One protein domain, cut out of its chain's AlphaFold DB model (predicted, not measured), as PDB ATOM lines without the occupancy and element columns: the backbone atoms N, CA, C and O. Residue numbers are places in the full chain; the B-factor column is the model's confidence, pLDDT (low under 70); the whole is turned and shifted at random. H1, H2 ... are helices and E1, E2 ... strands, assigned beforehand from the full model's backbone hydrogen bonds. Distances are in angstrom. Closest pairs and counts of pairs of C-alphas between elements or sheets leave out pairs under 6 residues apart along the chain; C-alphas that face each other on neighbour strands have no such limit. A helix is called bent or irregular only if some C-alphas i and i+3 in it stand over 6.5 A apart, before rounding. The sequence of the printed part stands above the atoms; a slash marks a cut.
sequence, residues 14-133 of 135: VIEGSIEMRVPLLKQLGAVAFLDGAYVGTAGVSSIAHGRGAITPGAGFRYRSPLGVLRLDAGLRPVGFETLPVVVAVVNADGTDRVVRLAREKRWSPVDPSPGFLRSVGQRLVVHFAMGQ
ATOM      1  N   VAL A  14     145.427 186.558 198.737       86.81
ATOM      2  CA  VAL A  14     145.754 187.886 199.264       86.81
ATOM      3  C   VAL A  14     144.624 188.862 198.964       86.81
ATOM      4  O   VAL A  14     144.028 188.818 197.888       86.81
ATOM      5  N   ILE A  15     144.331 189.733 199.923       87.81
ATOM      6  CA  ILE A  15     143.481 190.907 199.729       87.81
ATOM      7  C   ILE A  15     144.243 192.105 200.248       87.81
ATOM      8  O   ILE A  15     144.752 192.082 201.363       87.81
ATOM      9  N   GLU A  16     144.295 193.149 199.440       91.19
ATOM     10  CA  GLU A  16     144.963 194.396 199.769       91.19
ATOM     11  C   GLU A  16     144.028 195.561 199.450       91.19
ATOM     12  O   GLU A  16     143.255 195.515 198.490       91.19
ATOM     13  N   GLY A  17     144.085 196.597 200.273       92.31
ATOM     14  CA  GLY A  17     143.368 197.841 200.066       92.31
ATOM     15  C   GLY A  17     144.129 199.005 200.679       92.31
ATOM     16  O   GLY A  17     144.820 198.850 201.683       92.31
ATOM     17  N   SER A  18     143.981 200.182 200.082       94.75
ATOM     18  CA  SER A  18     144.581 201.415 200.583       94.75
ATOM     19  C   SER A  18     143.587 202.561 200.480       94.75
ATOM     20  O   SER A  18     142.820 202.658 199.517       94.75
ATOM     21  N   ILE A  19     143.596 203.429 201.488       96.12
ATOM     22  CA  ILE A  19     142.860 204.688 201.490       96.12
ATOM     23  C   ILE A  19     143.880 205.815 201.590       96.12
ATOM     24  O   ILE A  19     144.621 205.888 202.567       96.12
ATOM     25  N   GLU A  20     143.880 206.723 200.614       96.00
ATOM     26  CA  GLU A  20     144.736 207.910 200.616       96.00
ATOM     27  C   GLU A  20     143.914 209.199 200.683       96.00
ATOM     28  O   GLU A  20     143.034 209.445 199.859       96.00
ATOM     29  N   MET A  21     144.285 210.091 201.596       96.81
ATOM     30  CA  MET A  21     143.824 211.473 201.637       96.81
ATOM     31  C   MET A  21     144.952 212.396 201.180       96.81
ATOM     32  O   MET A  21     146.049 212.366 201.734       96.81
ATOM     33  N   ARG A  22     144.687 213.237 200.175       95.62
ATOM     34  CA  ARG A  22     145.682 214.131 199.558       95.62
ATOM     35  C   ARG A  22     145.277 215.584 199.762       95.62
ATOM     36  O   ARG A  22     144.200 215.982 199.332       95.62
ATOM     37  N   VAL A  23     146.156 216.374 200.373       96.00
ATOM     38  CA  VAL A  23     145.889 217.778 200.710       96.00
ATOM     39  C   VAL A  23     146.923 218.675 200.022       96.00
ATOM     40  O   VAL A  23     148.117 218.544 200.300       96.00
ATOM     41  N   PRO A  24     146.521 219.582 199.114       95.00
ATOM     42  CA  PRO A  24     147.436 220.587 198.586       95.00
ATOM     43  C   PRO A  24     147.763 221.604 199.688       95.00
ATOM     44  O   PRO A  24     146.857 222.207 200.254       95.00
ATOM     45  N   LEU A  25     149.048 221.797 199.994       93.94
ATOM     46  CA  LEU A  25     149.495 222.786 200.983       93.94
ATOM     47  C   LEU A  25     149.931 224.087 200.300       93.94
ATOM     48  O   LEU A  25     149.504 225.172 200.676       93.94
ATOM     49  N   LEU A  26     150.767 223.974 199.266       93.12
ATOM     50  CA  LEU A  26     151.266 225.072 198.433       93.12
ATOM     51  C   LEU A  26     151.193 224.666 196.956       93.12
ATOM     52  O   LEU A  26     151.022 223.491 196.639       93.12
ATOM     53  N   LYS A  27     151.425 225.611 196.031       89.69
ATOM     54  CA  LYS A  27     151.421 225.349 194.571       89.69
ATOM     55  C   LYS A  27     152.241 224.114 194.168       89.69
ATOM     56  O   LYS A  27     151.858 223.377 193.265       89.69
ATOM     57  N   GLN A  28     153.357 223.892 194.856       92.94
ATOM     58  CA  GLN A  28     154.319 222.832 194.566       92.94
ATOM     59  C   GLN A  28     154.503 221.840 195.723       92.94
ATOM     60  O   GLN A  28     155.252 220.888 195.560       92.94
ATOM     61  N   LEU A  29     153.789 221.993 196.845       95.19
ATOM     62  CA  LEU A  29     153.867 221.088 197.997       95.19
ATOM     63  C   LEU A  29     152.482 220.535 198.347       95.19
ATOM     64  O   LEU A  29     151.545 221.293 198.581       95.19
ATOM     65  N   GLY A  30     152.361 219.217 198.433       95.94
ATOM     66  CA  GLY A  30     151.186 218.525 198.955       95.94
ATOM     67  C   GLY A  30     151.547 217.623 200.128       95.94
ATOM     68  O   GLY A  30     152.680 217.155 200.230       95.94
ATOM     69  N   ALA A  31     150.572 217.363 200.986       96.88
ATOM     70  CA  ALA A  31     150.633 216.355 202.031       96.88
ATOM     71  C   ALA A  31     149.687 215.196 201.716       96.88
ATOM     72  O   ALA A  31     148.751 215.312 200.917       96.88
ATOM     73  N   VAL A  32     149.961 214.060 202.342       96.88
ATOM     74  CA  VAL A  32     149.252 212.803 202.141       96.88
ATOM     75  C   VAL A  32     149.131 212.113 203.482       96.88
ATOM     76  O   VAL A  32     150.109 212.042 204.218       96.88
ATOM     77  N   ALA A  33     147.958 211.578 203.777       97.06
ATOM     78  CA  ALA A  33     147.786 210.557 204.798       97.06
ATOM     79  C   ALA A  33     147.289 209.295 204.102       97.06
ATOM     80  O   ALA A  33     146.465 209.386 203.190       97.06
ATOM     81  N   PHE A  34     147.796 208.138 204.500       95.94
ATOM     82  CA  PHE A  34     147.407 206.865 203.918       95.94
ATOM     83  C   PHE A  34     147.198 205.804 204.994       95.94
ATOM     84  O   PHE A  34     147.771 205.866 206.086       95.94
ATOM     85  N   LEU A  35     146.330 204.849 204.685       94.75
ATOM     86  CA  LEU A  35     146.053 203.689 205.513       94.75
ATOM     87  C   LEU A  35     146.018 202.459 204.613       94.75
ATOM     88  O   LEU A  35     145.075 202.294 203.840       94.75
ATOM     89  N   ASP A  36     147.033 201.611 204.745       92.12
ATOM     90  CA  ASP A  36     147.189 200.401 203.942       92.12
ATOM     91  C   ASP A  36     146.785 199.182 204.765       92.12
ATOM     92  O   ASP A  36     147.247 198.990 205.891       92.12
ATOM     93  N   GLY A  37     145.909 198.354 204.214       90.19
ATOM     94  CA  GLY A  37     145.430 197.122 204.819       90.19
ATOM     95  C   GLY A  37     145.708 195.942 203.904       90.19
ATOM     96  O   GLY A  37     145.323 195.960 202.740       90.19
ATOM     97  N   ALA A  38     146.331 194.893 204.433       87.25
ATOM     98  CA  ALA A  38     146.555 193.657 203.697       87.25
ATOM     99  C   ALA A  38     146.177 192.443 204.539       87.25
ATOM    100  O   ALA A  38     146.347 192.425 205.758       87.25
ATOM    101  N   TYR A  39     145.683 191.413 203.871       84.88
ATOM    102  CA  TYR A  39     145.285 190.141 204.444       84.88
ATOM    103  C   TYR A  39     145.864 189.001 203.607       84.88
ATOM    104  O   TYR A  39     145.731 189.004 202.383       84.88
ATOM    105  N   VAL A  40     146.452 188.002 204.269       84.12
ATOM    106  CA  VAL A  40     146.981 186.794 203.620       84.12
ATOM    107  C   VAL A  40     146.383 185.545 204.275       84.12
ATOM    108  O   VAL A  40     146.409 185.398 205.501       84.12
ATOM    109  N   GLY A  41     145.861 184.629 203.454       79.38
ATOM    110  CA  GLY A  41     145.221 183.387 203.900       79.38
ATOM    111  C   GLY A  41     145.524 182.185 203.003       79.38
ATOM    112  O   GLY A  41     145.981 182.332 201.869       79.38
ATOM    113  N   THR A  42     145.265 180.979 203.514       71.31
ATOM    114  CA  THR A  42     145.554 179.701 202.833       71.31
ATOM    115  C   THR A  42     144.313 178.902 202.416       71.31
ATOM    116  O   THR A  42     144.448 177.949 201.651       71.31
ATOM    117  N   ALA A  43     143.112 179.275 202.880       65.31
ATOM    118  CA  ALA A  43     141.878 178.498 202.700       65.31
ATOM    119  C   ALA A  43     140.799 179.214 201.853       65.31
ATOM    120  O   ALA A  43     139.613 178.910 201.959       65.31
ATOM    121  N   GLY A  44     141.212 180.136 200.976       58.78
ATOM    122  CA  GLY A  44     140.319 180.864 200.070       58.78
ATOM    123  C   GLY A  44     139.590 182.047 200.718       58.78
ATOM    124  O   GLY A  44     139.769 182.367 201.892       58.78
ATOM    125  N   VAL A  45     138.756 182.721 199.921       55.78
ATOM    126  CA  VAL A  45     138.065 183.981 200.273       55.78
ATOM    127  C   VAL A  45     137.121 183.801 201.480       55.78
ATOM    128  O   VAL A  45     136.922 184.710 202.274       55.78
ATOM    129  N   SER A  46     136.576 182.605 201.698       51.72
ATOM    130  CA  SER A  46     135.710 182.319 202.853       51.72
ATOM    131  C   SER A  46     136.460 182.278 204.190       51.72
ATOM    132  O   SER A  46     135.843 182.425 205.244       51.72
ATOM    133  N   SER A  47     137.790 182.124 204.177       50.12
ATOM    134  CA  SER A  47     138.608 182.095 205.390       50.12
ATOM    135  C   SER A  47     139.147 183.471 205.798       50.12
ATOM    136  O   SER A  47     139.920 183.530 206.753       50.12
ATOM    137  N   ILE A  48     138.759 184.561 205.109       51.00
ATOM    138  CA  ILE A  48     139.272 185.928 205.345       51.00
ATOM    139  C   ILE A  48     139.116 186.380 206.796       51.00
ATOM    140  O   ILE A  48     139.982 187.059 207.335       51.00
ATOM    141  N   ALA A  49     138.046 185.956 207.467       48.16
ATOM    142  CA  ALA A  49     137.811 186.315 208.863       48.16
ATOM    143  C   ALA A  49     138.844 185.722 209.848       48.16
ATOM    144  O   ALA A  49     138.906 186.171 210.989       48.16
ATOM    145  N   HIS A  50     139.643 184.727 209.434       47.91
ATOM    146  CA  HIS A  50     140.515 183.948 210.326       47.91
ATOM    147  C   HIS A  50     142.022 184.059 210.036       47.91
ATOM    148  O   HIS A  50     142.824 183.537 210.809       47.91
ATOM    149  N   GLY A  51     142.442 184.669 208.926       55.78
ATOM    150  CA  GLY A  51     143.869 184.823 208.608       55.78
ATOM    151  C   GLY A  51     144.510 186.084 209.186       55.78
ATOM    152  O   GLY A  51     143.970 186.762 210.058       55.78
ATOM    153  N   ARG A  52     145.717 186.383 208.706       68.50
ATOM    154  CA  ARG A  52     146.609 187.380 209.311       68.50
ATOM    155  C   ARG A  52     146.502 188.690 208.542       68.50
ATOM    156  O   ARG A  52     147.015 188.801 207.430       68.50
ATOM    157  N   GLY A  53     145.791 189.645 209.135       73.56
ATOM    158  CA  GLY A  53     145.649 191.005 208.624       73.56
ATOM    159  C   GLY A  53     146.684 191.956 209.220       73.56
ATOM    160  O   GLY A  53     147.020 191.858 210.400       73.56
ATOM    161  N   ALA A  54     147.165 192.898 208.418       81.75
ATOM    162  CA  ALA A  54     148.039 193.983 208.833       81.75
ATOM    163  C   ALA A  54     147.444 195.315 208.376       81.75
ATOM    164  O   ALA A  54     147.028 195.438 207.226       81.75
ATOM    165  N   ILE A  55     147.420 196.305 209.272       85.31
ATOM    166  CA  ILE A  55     147.017 197.679 208.961       85.31
ATOM    167  C   ILE A  55     148.193 198.605 209.265       85.31
ATOM    168  O   ILE A  55     148.711 198.616 210.385       85.31
ATOM    169  N   THR A  56     148.594 199.382 208.267       88.81
ATOM    170  CA  THR A  56     149.755 200.268 208.287       88.81
ATOM    171  C   THR A  56     149.290 201.696 208.017       88.81
ATOM    172  O   THR A  56     148.980 202.037 206.876       88.81
ATOM    173  N   PRO A  57     149.209 202.555 209.046       93.19
ATOM    174  CA  PRO A  57     149.002 203.975 208.833       93.19
ATOM    175  C   PRO A  57     150.313 204.645 208.415       93.19
ATOM    176  O   PRO A  57     151.399 204.275 208.878       93.19
ATOM    177  N   GLY A  58     150.202 205.693 207.610       94.69
ATOM    178  CA  GLY A  58     151.330 206.535 207.258       94.69
ATOM    179  C   GLY A  58     150.929 207.914 206.759       94.69
ATOM    180  O   GLY A  58     149.755 208.242 206.581       94.69
ATOM    181  N   ALA A  59     151.936 208.757 206.584       96.62
ATOM    182  CA  ALA A  59     151.785 210.097 206.056       96.62
ATOM    183  C   ALA A  59     153.009 210.481 205.232       96.62
ATOM    184  O   ALA A  59     154.096 209.945 205.432       96.62
ATOM    185  N   GLY A  60     152.848 211.425 204.317       96.06
ATOM    186  CA  GLY A  60     153.932 211.841 203.450       96.06
ATOM    187  C   GLY A  60     153.750 213.211 202.830       96.06
ATOM    188  O   GLY A  60     152.690 213.834 202.910       96.06
ATOM    189  N   PHE A  61     154.815 213.671 202.190       96.38
ATOM    190  CA  PHE A  61     154.870 214.922 201.452       96.38
ATOM    191  C   PHE A  61     155.215 214.664 199.992       96.38
ATOM    192  O   PHE A  61     156.000 213.778 199.652       96.38
ATOM    193  N   ARG A  62     154.630 215.481 199.118       94.81
ATOM    194  CA  ARG A  62     154.843 215.447 197.674       94.81
ATOM    195  C   ARG A  62     155.275 216.828 197.206       94.81
ATOM    196  O   ARG A  62     154.497 217.773 197.315       94.81
ATOM    197  N   TYR A  63     156.490 216.947 196.682       94.19
ATOM    198  CA  TYR A  63     157.028 218.203 196.164       94.19
ATOM    199  C   TYR A  63     157.203 218.135 194.647       94.19
ATOM    200  O   TYR A  63     157.900 217.263 194.134       94.19
ATOM    201  N   ARG A  64     156.568 219.049 193.910       93.12
ATOM    202  CA  ARG A  64     156.716 219.158 192.455       93.12
ATOM    203  C   ARG A  64     157.985 219.946 192.151       93.12
ATOM    204  O   ARG A  64     158.065 221.128 192.463       93.12
ATOM    205  N   SER A  65     158.954 219.284 191.530       90.06
ATOM    206  CA  SER A  65     160.182 219.900 191.028       90.06
ATOM    207  C   SER A  65     160.218 219.861 189.492       90.06
ATOM    208  O   SER A  65     159.476 219.076 188.893       90.06
ATOM    209  N   PRO A  66     161.102 220.634 188.835       88.38
ATOM    210  CA  PRO A  66     161.318 220.531 187.388       88.38
ATOM    211  C   PRO A  66     161.727 219.127 186.916       88.38
ATOM    212  O   PRO A  66     161.463 218.760 185.778       88.38
ATOM    213  N   LEU A  67     162.343 218.330 187.797       88.69
ATOM    214  CA  LEU A  67     162.827 216.975 187.513       88.69
ATOM    215  C   LEU A  67     161.778 215.881 187.803       88.69
ATOM    216  O   LEU A  67     162.068 214.697 187.653       88.69
ATOM    217  N   GLY A  68     160.571 216.254 188.245       88.75
ATOM    218  CA  GLY A  68     159.501 215.326 188.627       88.75
ATOM    219  C   GLY A  68     159.008 215.522 190.062       88.75
ATOM    220  O   GLY A  68     159.404 216.457 190.766       88.75
ATOM    221  N   VAL A  69     158.101 214.647 190.498       92.25
ATOM    222  CA  VAL A  69     157.536 214.700 191.851       92.25
ATOM    223  C   VAL A  69     158.455 213.955 192.817       92.25
ATOM    224  O   VAL A  69     158.716 212.766 192.648       92.25
ATOM    225  N   LEU A  70     158.921 214.663 193.840       94.12
ATOM    226  CA  LEU A  70     159.592 214.088 195.000       94.12
ATOM    227  C   LEU A  70     158.539 213.603 195.989       94.12
ATOM    228  O   LEU A  70     157.599 214.336 196.302       94.12
ATOM    229  N   ARG A  71     158.710 212.387 196.498       94.62
ATOM    230  CA  ARG A  71     157.850 211.776 197.509       94.62
ATOM    231  C   ARG A  71     158.679 211.427 198.731       94.62
ATOM    232  O   ARG A  71     159.726 210.795 198.604       94.62
ATOM    233  N   LEU A  72     158.179 211.822 199.892       95.62
ATOM    234  CA  LEU A  72     158.703 211.422 201.186       95.62
ATOM    235  C   LEU A  72     157.543 210.850 201.990       95.62
ATOM    236  O   LEU A  72     156.710 211.612 202.468       95.62
ATOM    237  N   ASP A  73     157.492 209.532 202.110       96.00
ATOM    238  CA  ASP A  73     156.411 208.804 202.765       96.00
ATOM    239  C   ASP A  73     156.961 208.128 204.036       96.00
ATOM    240  O   ASP A  73     158.059 207.572 204.041       96.00
ATOM    241  N   ALA A  74     156.216 208.198 205.133       96.00
ATOM    242  CA  ALA A  74     156.563 207.625 206.425       96.00
ATOM    243  C   ALA A  74     155.423 206.720 206.902       96.00
ATOM    244  O   ALA A  74     154.298 207.180 207.092       96.00
ATOM    245  N   GLY A  75     155.715 205.438 207.097       92.50
ATOM    246  CA  GLY A  75     154.763 204.431 207.560       92.50
ATOM    247  C   GLY A  75     155.118 203.904 208.946       92.50
ATOM    248  O   GLY A  75     156.291 203.841 209.325       92.50
ATOM    249  N   LEU A  76     154.104 203.495 209.708       89.12
ATOM    250  CA  LEU A  76     154.284 202.828 210.994       89.12
ATOM    251  C   LEU A  76     153.958 201.350 210.862       89.12
ATOM    252  O   LEU A  76     152.799 200.983 210.676       89.12
ATOM    253  N   ARG A  77     154.966 200.490 211.053       84.94
ATOM    254  CA  ARG A  77     154.746 199.038 211.066       84.94
ATOM    255  C   ARG A  77     153.645 198.662 212.070       84.94
ATOM    256  O   ARG A  77     153.664 199.192 213.190       84.94
ATOM    257  N   PRO A  78     152.706 197.769 211.714       74.19
ATOM    258  CA  PRO A  78     151.635 197.350 212.610       74.19
ATOM    259  C   PRO A  78     152.189 196.781 213.922       74.19
ATOM    260  O   PRO A  78     153.245 196.149 213.944       74.19
ATOM    261  N   VAL A  79     151.467 197.001 215.020       68.56
ATOM    262  CA  VAL A  79     151.705 196.291 216.285       68.56
ATOM    263  C   VAL A  79     150.810 195.072 216.341       68.56
ATOM    264  O   VAL A  79     149.620 195.154 216.049       68.56
ATOM    265  N   GLY A  80     151.376 193.944 216.740       66.62
ATOM    266  CA  GLY A  80     150.628 192.710 216.860       66.62
ATOM    267  C   GLY A  80     151.492 191.614 217.443       66.62
ATOM    268  O   GLY A  80     152.710 191.604 217.271       66.62
ATOM    269  N   PHE A  81     150.840 190.700 218.144       63.97
ATOM    270  CA  PHE A  81     151.448 189.439 218.510       63.97
ATOM    271  C   PHE A  81     150.840 188.365 217.633       63.97
ATOM    272  O   PHE A  81     149.620 188.249 217.553       63.97
ATOM    273  N   GLU A  82     151.696 187.576 217.009       70.69
ATOM    274  CA  GLU A  82     151.282 186.450 216.200       70.69
ATOM    275  C   GLU A  82     151.668 185.164 216.915       70.69
ATOM    276  O   GLU A  82     152.805 184.993 217.365       70.69
ATOM    277  N   THR A  83     150.712 184.254 217.042       74.31
ATOM    278  CA  THR A  83     150.989 182.915 217.543       74.31
ATOM    279  C   THR A  83     151.475 182.066 216.374       74.31
ATOM    280  O   THR A  83     150.731 181.774 215.434       74.31
ATOM    281  N   LEU A  84     152.764 181.731 216.406       81.19
ATOM    282  CA  LEU A  84     153.447 180.996 215.350       81.19
ATOM    283  C   LEU A  84     153.693 179.541 215.772       81.19
ATOM    284  O   LEU A  84     154.169 179.304 216.890       81.19
ATOM    285  N   PRO A  85     153.439 178.556 214.890       81.00
ATOM    286  CA  PRO A  85     153.891 177.194 215.126       81.00
ATOM    287  C   PRO A  85     155.419 177.136 215.082       81.00
ATOM    288  O   PRO A  85     156.049 177.733 214.205       81.00
ATOM    289  N   VAL A  86     156.025 176.402 216.012       82.88
ATOM    290  CA  VAL A  86     157.478 176.222 216.037       82.88
ATOM    291  C   VAL A  86     157.853 175.018 215.181       82.88
ATOM    292  O   VAL A  86     157.338 173.916 215.373       82.88
ATOM    293  N   VAL A  87     158.765 175.235 214.238       84.44
ATOM    294  CA  VAL A  87     159.281 174.207 213.334       84.44
ATOM    295  C   VAL A  87     160.789 174.112 213.525       84.44
ATOM    296  O   VAL A  87     161.478 175.128 213.474       84.44
ATOM    297  N   VAL A  88     161.291 172.900 213.757       84.25
ATOM    298  CA  VAL A  88     162.721 172.619 213.950       84.25
ATOM    299  C   VAL A  88     163.199 171.591 212.929       84.25
ATOM    300  O   VAL A  88     162.438 170.708 212.533       84.25
ATOM    301  N   ALA A  89     164.453 171.711 212.494       82.56
ATOM    302  CA  ALA A  89     165.130 170.663 211.739       82.56
ATOM    303  C   ALA A  89     165.810 169.712 212.733       82.56
ATOM    304  O   ALA A  89     166.555 170.157 213.607       82.56
ATOM    305  N   VAL A  90     165.510 168.421 212.629       83.06
ATOM    306  CA  VAL A  90     166.115 167.351 213.424       83.06
ATOM    307  C   VAL A  90     166.915 166.473 212.476       83.06
ATOM    308  O   VAL A  90     166.367 165.995 211.488       83.06
ATOM    309  N   VAL A  91     168.193 166.255 212.771       83.06
ATOM    310  CA  VAL A  91     169.051 165.371 211.973       83.06
ATOM    311  C   VAL A  91     168.723 163.921 212.334       83.06
ATOM    312  O   VAL A  91     168.769 163.547 213.508       83.06
ATOM    313  N   ASN A  92     168.355 163.109 211.345       81.50
ATOM    314  CA  ASN A  92     168.149 161.672 211.526       81.50
ATOM    315  C   ASN A  92     169.494 160.956 211.732       81.50
ATOM    316  O   ASN A  92     170.548 161.474 211.363       81.50
ATOM    317  N   ALA A  93     169.459 159.722 212.245       78.94
ATOM    318  CA  ALA A  93     170.654 158.880 212.375       78.94
ATOM    319  C   ALA A  93     171.403 158.690 211.036       78.94
ATOM    320  O   ALA A  93     172.621 158.541 211.025       78.94
ATOM    321  N   ASP A  94     170.679 158.791 209.920       83.50
ATOM    322  CA  ASP A  94     171.193 158.634 208.556       83.50
ATOM    323  C   ASP A  94     171.789 159.937 207.977       83.50
ATOM    324  O   ASP A  94     172.090 160.014 206.787       83.50
ATOM    325  N   GLY A  95     171.908 161.000 208.785       80.69
ATOM    326  CA  GLY A  95     172.463 162.297 208.374       80.69
ATOM    327  C   GLY A  95     171.520 163.181 207.548       80.69
ATOM    328  O   GLY A  95     171.943 164.220 207.051       80.69
ATOM    329  N   THR A  96     170.250 162.795 207.391       82.75
ATOM    330  CA  THR A  96     169.233 163.580 206.671       82.75
ATOM    331  C   THR A  96     168.452 164.501 207.609       82.75
ATOM    332  O   THR A  96     168.073 164.099 208.708       82.75
ATOM    333  N   ASP A  97     168.155 165.723 207.164       83.88
ATOM    334  CA  ASP A  97     167.343 166.669 207.932       83.88
ATOM    335  C   ASP A  97     165.852 166.337 207.828       83.88
ATOM    336  O   ASP A  97     165.274 166.256 206.741       83.88
ATOM    337  N   ARG A  98     165.189 166.214 208.978       82.19
ATOM    338  CA  ARG A  98     163.738 166.081 209.091       82.19
ATOM    339  C   ARG A  98     163.145 167.317 209.744       82.19
ATOM    340  O   ARG A  98     163.432 167.648 210.890       82.19
ATOM    341  N   VAL A  99     162.238 167.969 209.029       82.06
ATOM    342  CA  VAL A  99     161.479 169.102 209.558       82.06
ATOM    343  C   VAL A  99     160.338 168.578 210.433       82.06
ATOM    344  O   VAL A  99     159.464 167.854 209.957       82.06
ATOM    345  N   VAL A 100     160.336 168.939 211.717       83.19
ATOM    346  CA  VAL A 100     159.311 168.532 212.687       83.19
ATOM    347  C   VAL A 100     158.616 169.768 213.246       83.19
ATOM    348  O   VAL A 100     159.255 170.700 213.738       83.19
ATOM    349  N   ARG A 101     157.280 169.776 213.184       80.44
ATOM    350  CA  ARG A 101     156.455 170.777 213.866       80.44
ATOM    351  C   ARG A 101     156.293 170.369 215.324       80.44
ATOM    352  O   ARG A 101     155.799 169.283 215.614       80.44
ATOM    353  N   LEU A 102     156.679 171.252 216.235       79.94
ATOM    354  CA  LEU A 102     156.445 171.059 217.658       79.94
ATOM    355  C   LEU A 102     154.990 171.412 217.992       79.94
ATOM    356  O   LEU A 102     154.423 172.345 217.426       79.94
ATOM    357  N   ALA A 103     154.406 170.711 218.966       76.19
ATOM    358  CA  ALA A 103     153.093 171.060 219.524       76.19
ATOM    359  C   ALA A 103     153.109 172.387 220.312       76.19
ATOM    360  O   ALA A 103     152.069 172.892 220.718       76.19
ATOM    361  N   ARG A 104     154.300 172.953 220.546       77.06
ATOM    362  CA  ARG A 104     154.485 174.244 221.200       77.06
ATOM    363  C   ARG A 104     154.276 175.374 220.195       77.06
ATOM    364  O   ARG A 104     154.945 175.432 219.164       77.06
ATOM    365  N   GLU A 105     153.421 176.315 220.557       79.00
ATOM    366  CA  GLU A 105     153.275 177.582 219.849       79.00
ATOM    367  C   GLU A 105     154.118 178.670 220.517       79.00
ATOM    368  O   GLU A 105     154.345 178.650 221.731       79.00
ATOM    369  N   LYS A 106     154.610 179.625 219.724       79.31
ATOM    370  CA  LYS A 106     155.371 180.769 220.226       79.31
ATOM    371  C   LYS A 106     154.680 182.065 219.837       79.31
ATOM    372  O   LYS A 106     154.476 182.339 218.658       79.31
ATOM    373  N   ARG A 107     154.355 182.876 220.845       76.06
ATOM    374  CA  ARG A 107     153.885 184.249 220.659       76.06
ATOM    375  C   ARG A 107     155.074 185.105 220.233       76.06
ATOM    376  O   ARG A 107     156.012 185.292 221.007       76.06
ATOM    377  N   TRP A 108     155.047 185.584 219.001       77.38
ATOM    378  CA  TRP A 108     156.092 186.410 218.413       77.38
ATOM    379  C   TRP A 108     155.568 187.821 218.153       77.38
ATOM    380  O   TRP A 108     154.393 188.003 217.842       77.38
ATOM    381  N   SER A 109     156.439 188.816 218.301       72.81
ATOM    382  CA  SER A 109     156.171 190.205 217.930       72.81
ATOM    383  C   SER A 109     157.280 190.670 216.986       72.81
ATOM    384  O   SER A 109     158.451 190.453 217.306       72.81
ATOM    385  N   PRO A 110     156.948 191.334 215.866       67.62
ATOM    386  CA  PRO A 110     157.933 191.970 214.991       67.62
ATOM    387  C   PRO A 110     158.594 193.201 215.626       67.62
ATOM    388  O   PRO A 110     159.567 193.720 215.083       67.62
ATOM    389  N   VAL A 111     158.048 193.702 216.738       71.44
ATOM    390  CA  VAL A 111     158.540 194.884 217.449       71.44
ATOM    391  C   VAL A 111     158.939 194.478 218.859       71.44
ATOM    392  O   VAL A 111     158.124 193.914 219.598       71.44
ATOM    393  N   ASP A 112     160.176 194.788 219.235       70.06
ATOM    394  CA  ASP A 112     160.649 194.569 220.597       70.06
ATOM    395  C   ASP A 112     159.885 195.462 221.588       70.06
ATOM    396  O   ASP A 112     159.624 196.634 221.289       70.06
ATOM    397  N   PRO A 113     159.539 194.960 222.786       65.75
ATOM    398  CA  PRO A 113     158.945 195.792 223.821       65.75
ATOM    399  C   PRO A 113     159.945 196.883 224.219       65.75
ATOM    400  O   PRO A 113     160.992 196.590 224.797       65.75
ATOM    401  N   SER A 114     159.642 198.145 223.918       71.25
ATOM    402  CA  SER A 114     160.457 199.277 224.353       71.25
ATOM    403  C   SER A 114     159.748 200.091 225.438       71.25
ATOM    404  O   SER A 114     158.567 200.419 225.300       71.25
ATOM    405  N   PRO A 115     160.452 200.452 226.528       69.31
ATOM    406  CA  PRO A 115     159.928 201.409 227.485       69.31
ATOM    407  C   PRO A 115     159.947 202.801 226.839       69.31
ATOM    408  O   PRO A 115     161.007 203.328 226.495       69.31
ATOM    409  N   GLY A 116     158.761 203.380 226.654       78.94
ATOM    410  CA  GLY A 116     158.573 204.750 226.176       78.94
ATOM    411  C   GLY A 116     157.959 204.855 224.778       78.94
ATOM    412  O   GLY A 116     158.411 204.241 223.812       78.94
ATOM    413  N   PHE A 117     156.944 205.715 224.669       78.88
ATOM    414  CA  PHE A 117     156.174 205.933 223.444       78.88
ATOM    415  C   PHE A 117     157.054 206.325 222.244       78.88
ATOM    416  O   PHE A 117     157.002 205.659 221.213       78.88
ATOM    417  N   LEU A 118     157.928 207.330 222.378       85.00
ATOM    418  CA  LEU A 118     158.753 207.819 221.261       85.00
ATOM    419  C   LEU A 118     159.706 206.755 220.699       85.00
ATOM    420  O   LEU A 118     159.860 206.639 219.484       85.00
ATOM    421  N   ARG A 119     160.309 205.939 221.572       83.44
ATOM    422  CA  ARG A 119     161.210 204.855 221.160       83.44
ATOM    423  C   ARG A 119     160.447 203.755 220.422       83.44
ATOM    424  O   ARG A 119     160.925 203.278 219.395       83.44
ATOM    425  N   SER A 120     159.246 203.420 220.899       79.69
ATOM    426  CA  SER A 120     158.371 202.440 220.249       79.69
ATOM    427  C   SER A 120     157.934 202.882 218.851       79.69
ATOM    428  O   SER A 120     157.941 202.080 217.920       79.69
ATOM    429  N   VAL A 121     157.623 204.171 218.669       83.81
ATOM    430  CA  VAL A 121     157.292 204.743 217.357       83.81
ATOM    431  C   VAL A 121     158.521 204.746 216.447       83.81
ATOM    432  O   VAL A 121     158.430 204.276 215.316       83.81
ATOM    433  N   GLY A 122     159.686 205.183 216.938       85.38
ATOM    434  CA  GLY A 122     160.928 205.217 216.158       85.38
ATOM    435  C   GLY A 122     161.377 203.845 215.639       85.38
ATOM    436  O   GLY A 122     161.789 203.734 214.492       85.38
ATOM    437  N   GLN A 123     161.229 202.777 216.431       85.69
ATOM    438  CA  GLN A 123     161.550 201.403 216.001       85.69
ATOM    439  C   GLN A 123     160.618 200.877 214.899       85.69
ATOM    440  O   GLN A 123     160.953 199.933 214.178       85.69
ATOM    441  N   ARG A 124     159.427 201.463 214.773       87.00
ATOM    442  CA  ARG A 124     158.389 201.052 213.820       87.00
ATOM    443  C   ARG A 124     158.347 201.921 212.574       87.00
ATOM    444  O   ARG A 124     157.746 201.490 211.590       87.00
ATOM    445  N   LEU A 125     158.952 203.101 212.636       91.00
ATOM    446  CA  LEU A 125     158.985 204.066 211.555       91.00
ATOM    447  C   LEU A 125     159.793 203.510 210.380       91.00
ATOM    448  O   LEU A 125     160.952 203.130 210.529       91.00
ATOM    449  N   VAL A 126     159.168 203.486 209.209       92.50
ATOM    450  CA  VAL A 126     159.816 203.187 207.933       92.50
ATOM    451  C   VAL A 126     159.637 204.404 207.043       92.50
ATOM    452  O   VAL A 126     158.528 204.919 206.920       92.50
ATOM    453  N   VAL A 127     160.727 204.872 206.445       94.25
ATOM    454  CA  VAL A 127     160.724 206.049 205.576       94.25
ATOM    455  C   VAL A 127     161.065 205.618 204.159       94.25
ATOM    456  O   VAL A 127     162.046 204.911 203.937       94.25
ATOM    457  N   HIS A 128     160.261 206.076 203.208       94.19
ATOM    458  CA  HIS A 128     160.448 205.863 201.786       94.19
ATOM    459  C   HIS A 128     160.648 207.202 201.089       94.19
ATOM    460  O   HIS A 128     159.870 208.141 201.257       94.19
ATOM    461  N   PHE A 129     161.695 207.266 200.274       94.25
ATOM    462  CA  PHE A 129     161.959 208.383 199.385       94.25
ATOM    463  C   PHE A 129     161.875 207.895 197.943       94.25
ATOM    464  O   PHE A 129     162.472 206.874 197.598       94.25
ATOM    465  N   ALA A 130     161.138 208.618 197.105       91.06
ATOM    466  CA  ALA A 130     161.024 208.311 195.687       91.06
ATOM    467  C   ALA A 130     161.026 209.589 194.847       91.06
ATOM    468  O   ALA A 130     160.498 210.625 195.251       91.06
ATOM    469  N   MET A 131     161.599 209.495 193.650       89.38
ATOM    470  CA  MET A 131     161.658 210.574 192.673       89.38
ATOM    471  C   MET A 131     161.285 210.009 191.305       89.38
ATOM    472  O   MET A 131     161.912 209.062 190.840       89.38
ATOM    473  N   GLY A 132     160.256 210.574 190.676       80.00
ATOM    474  CA  GLY A 132     159.828 210.149 189.344       80.00
ATOM    475  C   GLY A 132     158.463 210.698 188.936       80.00
ATOM    476  O   GLY A 132     157.687 211.174 189.766       80.00
ATOM    477  N   GLN A 133     158.183 210.651 187.635       65.69
ATOM    478  CA  GLN A 133     156.835 210.796 187.084       65.69
ATOM    479  C   GLN A 133     156.163 209.414 187.124       65.69
ATOM    480  O   GLN A 133     156.821 208.412 186.853       65.69
TER     481      GLN A 133
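Overview. This is residues 14 to 133 of the 135 residues of the protein "BamA/TamA family outer membrane protein" of Gemmatimonadaceae bacterium (UniProt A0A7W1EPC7). The main body is one twisted, curled wall of five antiparallel strands, in the order E1, E2, E3, E4, E7, with no helix covering either face. From it a two-stranded hairpin of E5 and E6 reaches away as an arm that makes much of the length, while two short helices, H1 and H2, only graze the sheet. The printed part has 120 residues, with two named helices and seven named strands in the order E1, E2, H1, E3, E4, E5, E6, H2, E7, and its class is mostly strand. It is extended, with a radius of gyration of the C-alphas of 20.9 A, and elongated, with spans of 70 by 39 by 29 A.

Along the chain. In the large sheet, E1 is residues 14 to 26, 37.6 A long, and begins at C-alpha 14 at (145.754, 187.886, 199.264). E2 is residues 29 to 41, 39.1 A; E3, the longest strand, is residues 52 to 65, 39.7 A; E4 is residues 68 to 76, 26.1 A. E7 is residues 125 to 132, 23.0 A, and ends at C-alpha 132 at (159.828, 210.149, 189.344). In the arm, E5 is residues 82 to 91, 27.9 A, with C-alpha 91 at (169.051, 165.371, 211.973), and E6 is residues 97 to 108, 25.0 A. H1 is residues 45 to 50 and H2 residues 117 to 124.

Arrangement. E1 and E7 are the edge strands of the large sheet. E1 and E2 form a hairpin at 173 degrees, with N 17 and O 37 2.8 A apart, within hydrogen-bond range. E2 and E3 are antiparallel at 157 degrees, with N 34 and O 58 at 2.9 A. E3 and E4 form a hairpin at 150 degrees, with N 61 and O 72 at 2.8 A. E4 and E7 are antiparallel at 166 degrees, with N 73 and O 128 at 2.9 A. From edge to edge the strands' lines turn by 71 degrees and the way across the sheet turns by 54 degrees. H1 grazes the sheet with residues 45 to 50; its closest C-alpha pair with E2 is Gly 41 and Ile 48, 6.6 A. H2 grazes it with residues 119 to 124; its closest C-alpha pair with E4 is Leu 76 and Arg 124, 5.3 A. H1 is irregular, with C-alphas 46 and 49 7.5 A apart. In H1, 0 of 2 O i to N i+4 pairs and 2 of 3 O i to N i+3 pairs are within hydrogen-bond range; in H2, 3 of 4 O i to N i+4 pairs are. E5 and E6 form a hairpin at 156 degrees, with N 90 and O 98 at 2.8 A, and E6 bends by 82 degrees at residue 103. E5 and E3 are only just apart, at 8.4 A.

Size, cuts and confidence. The C-alphas farthest apart are those of Lys 27 and Ala 93, 71.4 A. The printed part has no cut and no long link. The mean pLDDT of the printed part is 83.0; among the residues under 70 are residues 43 to 52 and 79 to 81.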